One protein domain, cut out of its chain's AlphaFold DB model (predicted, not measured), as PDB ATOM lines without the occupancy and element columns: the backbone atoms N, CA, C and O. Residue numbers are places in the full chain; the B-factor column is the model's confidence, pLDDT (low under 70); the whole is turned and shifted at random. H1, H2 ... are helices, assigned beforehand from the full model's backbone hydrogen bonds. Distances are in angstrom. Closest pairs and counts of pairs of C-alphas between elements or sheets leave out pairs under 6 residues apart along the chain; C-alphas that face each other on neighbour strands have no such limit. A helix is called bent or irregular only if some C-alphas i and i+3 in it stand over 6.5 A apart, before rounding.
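This is residues 59 to 105 of the 105 residues of the protein "Conjugal transfer protein TraD" of Rhodovulum strictum (UniProt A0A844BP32). Two long helices meet near their ends and make an open V, its corner at residues 77 to 79 and its space between the arms empty. H2 is the longer arm and H1 the shorter, and two stretches stand free: residues 59 to 70, of which 61 to 70 belong to H1, and residues 85 to 105, of which 85 to 103 belong to H2. The printed part has 47 residues with two named helices, H1 then H2, and no named strand; the class is all helix. The whole is flat, 40 by 30 by 6 A, and only just extended, close to loose, with a radius of gyration of the C-alphas of 14.6 A.

Find C-alpha 80 at (38.204, 46.335, 19.473); from there H2, residues 80 to 103, runs 34.5 A to C-alpha 103 at (30.367, 18.244, 1.094). Then go back to C-alpha 61 at (15.024, 47.050, 10.553), where H1, residues 61 to 76, begins; it is 22.5 A from first to last C-alpha. Neither helix is bent.

Look at the corner, where H2 and H1 touch only at the corner by their tight link of 3 residues. Their closest C-alphas, those of Arg 74 and Gly 80, are 6.1 A apart. H2 touches H1 with residues 80 to 84 alone, and H1 touches H2 with residues 74 to 75 alone. Their lines stand at a steep tilt of 57 degrees, and they run opposite ways. Their centres are 19.4 A apart. In H1 and H2 every backbone O i to N i+4 pair is within hydrogen-bond range.

The two C-alphas farthest apart are those of Asp 78 and Lys 105, at 43.1 A. From C-alpha 59 to C-alpha 105 you will find 30.2 A. The printed part has no cut and ends at residue 105, the chain's last residue. The mean pLDDT of the printed part of this model is 93.0, and residue 105 is the one printed residue under 70.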
ATOM      1  N   ASP A  59      12.316  40.721  10.716       94.75
ATOM      2  CA  ASP A  59      12.647  41.819   9.782       94.75
ATOM      3  C   ASP A  59      12.467  43.238  10.374       94.75
ATOM      4  O   ASP A  59      12.286  44.218   9.647       94.75
ATOM      5  N   ASP A  60      12.550  43.387  11.704       97.56
ATOM      6  CA  ASP A  60      12.576  44.708  12.339       97.56
ATOM      7  C   ASP A  60      13.903  45.419  12.033       97.56
ATOM      8  O   ASP A  60      14.940  45.224  12.675       97.56
ATOM      9  N   ARG A  61      13.859  46.296  11.028       95.75
ATOM     10  CA  ARG A  61      15.024  47.050  10.553       95.75
ATOM     11  C   ARG A  61      15.610  47.979  11.607       95.75
ATOM     12  O   ARG A  61      16.816  48.208  11.576       95.75
ATOM     13  N   THR A  62      14.797  48.511  12.516       98.06
ATOM     14  CA  THR A  62      15.285  49.386  13.587       98.06
ATOM     15  C   THR A  62      16.077  48.572  14.598       98.06
ATOM     16  O   THR A  62      17.177  48.973  14.979       98.06
ATOM     17  N   LEU A  63      15.568  47.395  14.968       97.81
ATOM     18  CA  LEU A  63      16.261  46.469  15.858       97.81
ATOM     19  C   LEU A  63      17.578  45.970  15.245       97.81
ATOM     20  O   LEU A  63      18.623  46.025  15.896       97.81
ATOM     21  N   ILE A  64      17.551  45.546  13.976       97.00
ATOM     22  CA  ILE A  64      18.749  45.101  13.247       97.00
ATOM     23  C   ILE A  64      19.784  46.228  13.185       97.00
ATOM     24  O   ILE A  64      20.963  46.006  13.459       97.00
ATOM     25  N   PHE A  65      19.356  47.446  12.847       97.31
ATOM     26  CA  PHE A  65      20.260  48.585  12.767       97.31
ATOM     27  C   PHE A  65      20.873  48.929  14.132       97.31
ATOM     28  O   PHE A  65      22.083  49.133  14.214       97.31
ATOM     29  N   GLY A  66      20.083  48.901  15.209       98.00
ATOM     30  CA  GLY A  66      20.579  49.101  16.573       98.00
ATOM     31  C   GLY A  66      21.638  48.071  16.982       98.00
ATOM     32  O   GLY A  66      22.676  48.438  17.532       98.00
ATOM     33  N   ALA A  67      21.435  46.794  16.647       96.62
ATOM     34  CA  ALA A  67      22.424  45.747  16.901       96.62
ATOM     35  C   ALA A  67      23.731  45.976  16.120       96.62
ATOM     36  O   ALA A  67      24.820  45.817  16.671       96.62
ATOM     37  N   LEU A  68      23.643  46.394  14.852       95.88
ATOM     38  CA  LEU A  68      24.819  46.720  14.040       95.88
ATOM     39  C   LEU A  68      25.587  47.934  14.584       95.88
ATOM     40  O   LEU A  68      26.817  47.928  14.553       95.88
ATOM     41  N   LEU A  69      24.891  48.944  15.117       96.94
ATOM     42  CA  LEU A  69      25.529  50.083  15.785       96.94
ATOM     43  C   LEU A  69      26.273  49.653  17.052       96.94
ATOM     44  O   LEU A  69      27.410  50.067  17.253       96.94
ATOM     45  N   TRP A  70      25.680  48.775  17.865       95.81
ATOM     46  CA  TRP A  70      26.352  48.222  19.043       95.81
ATOM     47  C   TRP A  70      27.620  47.435  18.674       95.81
ATOM     48  O   TRP A  70      28.651  47.554  19.332       95.81
ATOM     49  N   ILE A  71      27.569  46.662  17.583       94.62
ATOM     50  CA  ILE A  71      28.739  45.967  17.030       94.62
ATOM     51  C   ILE A  71      29.818  46.978  16.619       94.62
ATOM     52  O   ILE A  71      30.985  46.771  16.946       94.62
ATOM     53  N   ALA A  72      29.453  48.054  15.916       95.50
ATOM     54  CA  ALA A  72      30.401  49.082  15.482       95.50
ATOM     55  C   ALA A  72      31.087  49.766  16.677       95.50
ATOM     56  O   ALA A  72      32.315  49.796  16.732       95.50
ATOM     57  N   ASP A  73      30.306  50.196  17.669       95.06
ATOM     58  CA  ASP A  73      30.799  50.795  18.914       95.06
ATOM     59  C   ASP A  73      31.784  49.861  19.644       95.06
ATOM     60  O   ASP A  73      32.905  50.238  19.994       95.06
ATOM     61  N   ARG A  74      31.432  48.571  19.755       92.75
ATOM     62  CA  ARG A  74      32.293  47.558  20.379       92.75
ATOM     63  C   ARG A  74      33.622  47.355  19.644       92.75
ATOM     64  O   ARG A  74      34.608  46.969  20.274       92.75
ATOM     65  N   LEU A  75      33.648  47.561  18.328       93.12
ATOM     66  CA  LEU A  75      34.849  47.426  17.505       93.12
ATOM     67  C   LEU A  75      35.727  48.681  17.520       93.12
ATOM     68  O   LEU A  75      36.932  48.560  17.290       93.12
ATOM     69  N   GLU A  76      35.157  49.860  17.748       91.94
ATOM     70  CA  GLU A  76      35.901  51.122  17.837       91.94
ATOM     71  C   GLU A  76      36.566  51.332  19.204       91.94
ATOM     72  O   GLU A  76      37.606  51.982  19.269       91.94
ATOM     73  N   GLY A  77      36.028  50.738  20.276       90.19
ATOM     74  CA  GLY A  77      36.598  50.848  21.624       90.19
ATOM     75  C   GLY A  77      37.938  50.123  21.837       90.19
ATOM     76  O   GLY A  77      38.394  49.335  21.009       90.19
ATOM     77  N   ASP A  78      38.540  50.324  23.016       84.19
ATOM     78  CA  ASP A  78      39.890  49.843  23.385       84.19
ATOM     79  C   ASP A  78      40.103  48.327  23.230       84.19
ATOM     80  O   ASP A  78      41.206  47.857  22.964       84.19
ATOM     81  N   GLN A  79      39.038  47.535  23.376       86.00
ATOM     82  CA  GLN A  79      39.068  46.074  23.215       86.00
ATOM     83  C   GLN A  79      38.716  45.618  21.787       86.00
ATOM     84  O   GLN A  79      38.508  44.428  21.534       86.00
ATOM     85  N   GLY A  80      38.646  46.557  20.843       91.25
ATOM     86  CA  GLY A  80      38.204  46.335  19.473       91.25
ATOM     87  C   GLY A  80      39.077  45.343  18.711       91.25
ATOM     88  O   GLY A  80      38.554  44.502  17.983       91.25
ATOM     89  N   GLU A  81      40.400  45.354  18.900       92.00
ATOM     90  CA  GLU A  81      41.286  44.368  18.260       92.00
ATOM     91  C   GLU A  81      41.009  42.935  18.722       92.00
ATOM     92  O   GLU A  81      40.915  42.020  17.895       92.00
ATOM     93  N   HIS A  82      40.811  42.741  20.027       92.94
ATOM     94  CA  HIS A  82      40.458  41.438  20.577       92.94
ATOM     95  C   HIS A  82      39.092  40.975  20.056       92.94
ATOM     96  O   HIS A  82      38.966  39.845  19.577       92.94
ATOM     97  N   ALA A  83      38.091  41.863  20.056       93.25
ATOM     98  CA  ALA A  83      36.769  41.580  19.502       93.25
ATOM     99  C   ALA A  83      36.839  41.181  18.015       93.25
ATOM    100  O   ALA A  83      36.288  40.148  17.633       93.25
ATOM    101  N   ARG A  84      37.600  41.918  17.185       94.75
ATOM    102  CA  ARG A  84      37.824  41.577  15.764       94.75
ATOM    103  C   ARG A  84      38.425  40.187  15.599       94.75
ATOM    104  O   ARG A  84      38.019  39.464  14.690       94.75
ATOM    105  N   LYS A  85      39.401  39.819  16.436       95.88
ATOM    106  CA  LYS A  85      40.028  38.495  16.382       95.88
ATOM    107  C   LYS A  85      39.009  37.403  16.705       95.88
ATOM    108  O   LYS A  85      38.807  36.516  15.882       95.88
ATOM    109  N   VAL A  86      38.342  37.506  17.855       95.88
ATOM    110  CA  VAL A  86      37.367  36.505  18.314       95.88
ATOM    111  C   VAL A  86      36.253  36.319  17.287       95.88
ATOM    112  O   VAL A  86      35.965  35.194  16.895       95.88
ATOM    113  N   TRP A  87      35.665  37.407  16.788       95.19
ATOM    114  CA  TRP A  87      34.558  37.326  15.834       95.19
ATOM    115  C   TRP A  87      34.986  36.784  14.469       95.19
ATOM    116  O   TRP A  87      34.222  36.055  13.837       95.19
ATOM    117  N   ARG A  88      36.213  37.077  14.016       95.88
ATOM    118  CA  ARG A  88      36.758  36.490  12.784       95.88
ATOM    119  C   ARG A  88      36.960  34.983  12.921       95.88
ATOM    120  O   ARG A  88      36.635  34.253  11.986       95.88
ATOM    121  N   ASP A  89      37.480  34.534  14.060       97.12
ATOM    122  CA  ASP A  89      37.697  33.113  14.343       97.12
ATOM    123  C   ASP A  89      36.346  32.371  14.400       97.12
ATOM    124  O   ASP A  89      36.179  31.330  13.763       97.12
ATOM    125  N   TRP A  90      35.341  32.962  15.056       95.19
ATOM    126  CA  TRP A  90      33.975  32.427  15.121       95.19
ATOM    127  C   TRP A  90      33.302  32.347  13.747       95.19
ATOM    128  O   TRP A  90      32.769  31.303  13.369       95.19
ATOM    129  N   GLY A  91      33.375  33.427  12.965       95.12
ATOM    130  CA  GLY A  91      32.827  33.461  11.611       95.12
ATOM    131  C   GLY A  91      33.473  32.410  10.710       95.12
ATOM    132  O   GLY A  91      32.771  31.695   9.999       95.12
ATOM    133  N   ARG A  92      34.803  32.260  10.774       96.38
ATOM    134  CA  ARG A  92      35.532  31.229  10.022       96.38
ATOM    135  C   ARG A  92      35.043  29.826  10.375       96.38
ATOM    136  O   ARG A  92      34.721  29.067   9.466       96.38
ATOM    137  N   ALA A  93      34.941  29.508  11.665       95.75
ATOM    138  CA  ALA A  93      34.467  28.202  12.119       95.75
ATOM    139  C   ALA A  93      33.049  27.894  11.606       95.75
ATOM    140  O   ALA A  93      32.799  26.793  11.118       95.75
ATOM    141  N   ALA A  94      32.140  28.875  11.636       94.88
ATOM    142  CA  ALA A  94      30.785  28.713  11.106       94.88
ATOM    143  C   ALA A  94      30.777  28.387   9.600       94.88
ATOM    144  O   ALA A  94      30.073  27.474   9.167       94.88
ATOM    145  N   PHE A  95      31.600  29.075   8.799       94.00
ATOM    146  CA  PHE A  95      31.730  28.778   7.367       94.00
ATOM    147  C   PHE A  95      32.332  27.396   7.094       94.00
ATOM    148  O   PHE A  95      31.910  26.719   6.158       94.00
ATOM    149  N   GLU A  96      33.315  26.972   7.888       95.69
ATOM    150  CA  GLU A  96      33.937  25.651   7.749       95.69
ATOM    151  C   GLU A  96      32.954  24.516   8.054       95.69
ATOM    152  O   GLU A  96      32.952  23.506   7.348       95.69
ATOM    153  N   ILE A  97      32.102  24.680   9.071       94.38
ATOM    154  CA  ILE A  97      31.037  23.723   9.397       94.38
ATOM    155  C   ILE A  97      30.052  23.614   8.229       94.38
ATOM    156  O   ILE A  97      29.841  22.521   7.711       94.38
ATOM    157  N   GLU A  98      29.535  24.743   7.739       90.62
ATOM    158  CA  GLU A  98      28.592  24.765   6.614       90.62
ATOM    159  C   GLU A  98      29.198  24.140   5.340       90.62
ATOM    160  O   GLU A  98      28.513  23.453   4.580       90.62
ATOM    161  N   ALA A  99      30.494  24.356   5.089       92.88
ATOM    162  CA  ALA A  99      31.192  23.751   3.958       92.88
ATOM    163  C   ALA A  99      31.279  22.221   4.085       92.88
ATOM    164  O   ALA A  99      31.048  21.515   3.102       92.88
ATOM    165  N   LYS A 100      31.568  21.704   5.288       93.62
ATOM    166  CA  LYS A 100      31.596  20.258   5.566       93.62
ATOM    167  C   LYS A 100      30.214  19.625   5.417       93.62
ATOM    168  O   LYS A 100      30.098  18.577   4.793       93.62
ATOM    169  N   GLU A 101      29.171  20.280   5.923       91.06
ATOM    170  CA  GLU A 101      27.783  19.817   5.785       91.06
ATOM    171  C   GLU A 101      27.339  19.724   4.321       91.06
ATOM    172  O   GLU A 101      26.631  18.792   3.948       91.06
ATOM    173  N   LYS A 102      27.778  20.664   3.475       88.38
ATOM    174  CA  LYS A 102      27.505  20.630   2.032       88.38
ATOM    175  C   LYS A 102      28.306  19.571   1.284       88.38
ATOM    176  O   LYS A 102      27.812  19.073   0.287       88.38
ATOM    177  N   ALA A 103      29.523  19.259   1.726       86.44
ATOM    178  CA  ALA A 103      30.367  18.244   1.094       86.44
ATOM    179  C   ALA A 103      29.965  16.806   1.470       86.44
ATOM    180  O   ALA A 103      30.291  15.873   0.742       86.44
ATOM    181  N   GLY A 104      29.296  16.626   2.614       76.69
ATOM    182  CA  GLY A 104      28.744  15.342   3.057       76.69
ATOM    183  C   GLY A 104      27.318  15.052   2.572       76.69
ATOM    184  O   GLY A 104      26.779  14.002   2.915       76.69
ATOM    185  N   LYS A 105      26.705  15.976   1.822       61.00
ATOM    186  CA  LYS A 105      25.402  15.833   1.157       61.00
ATOM    187  C   LYS A 105      25.598  15.566  -0.329       61.00
ATOM    188  O   LYS A 105      24.776  14.800  -0.873       61.00
TER     189      LYS A 105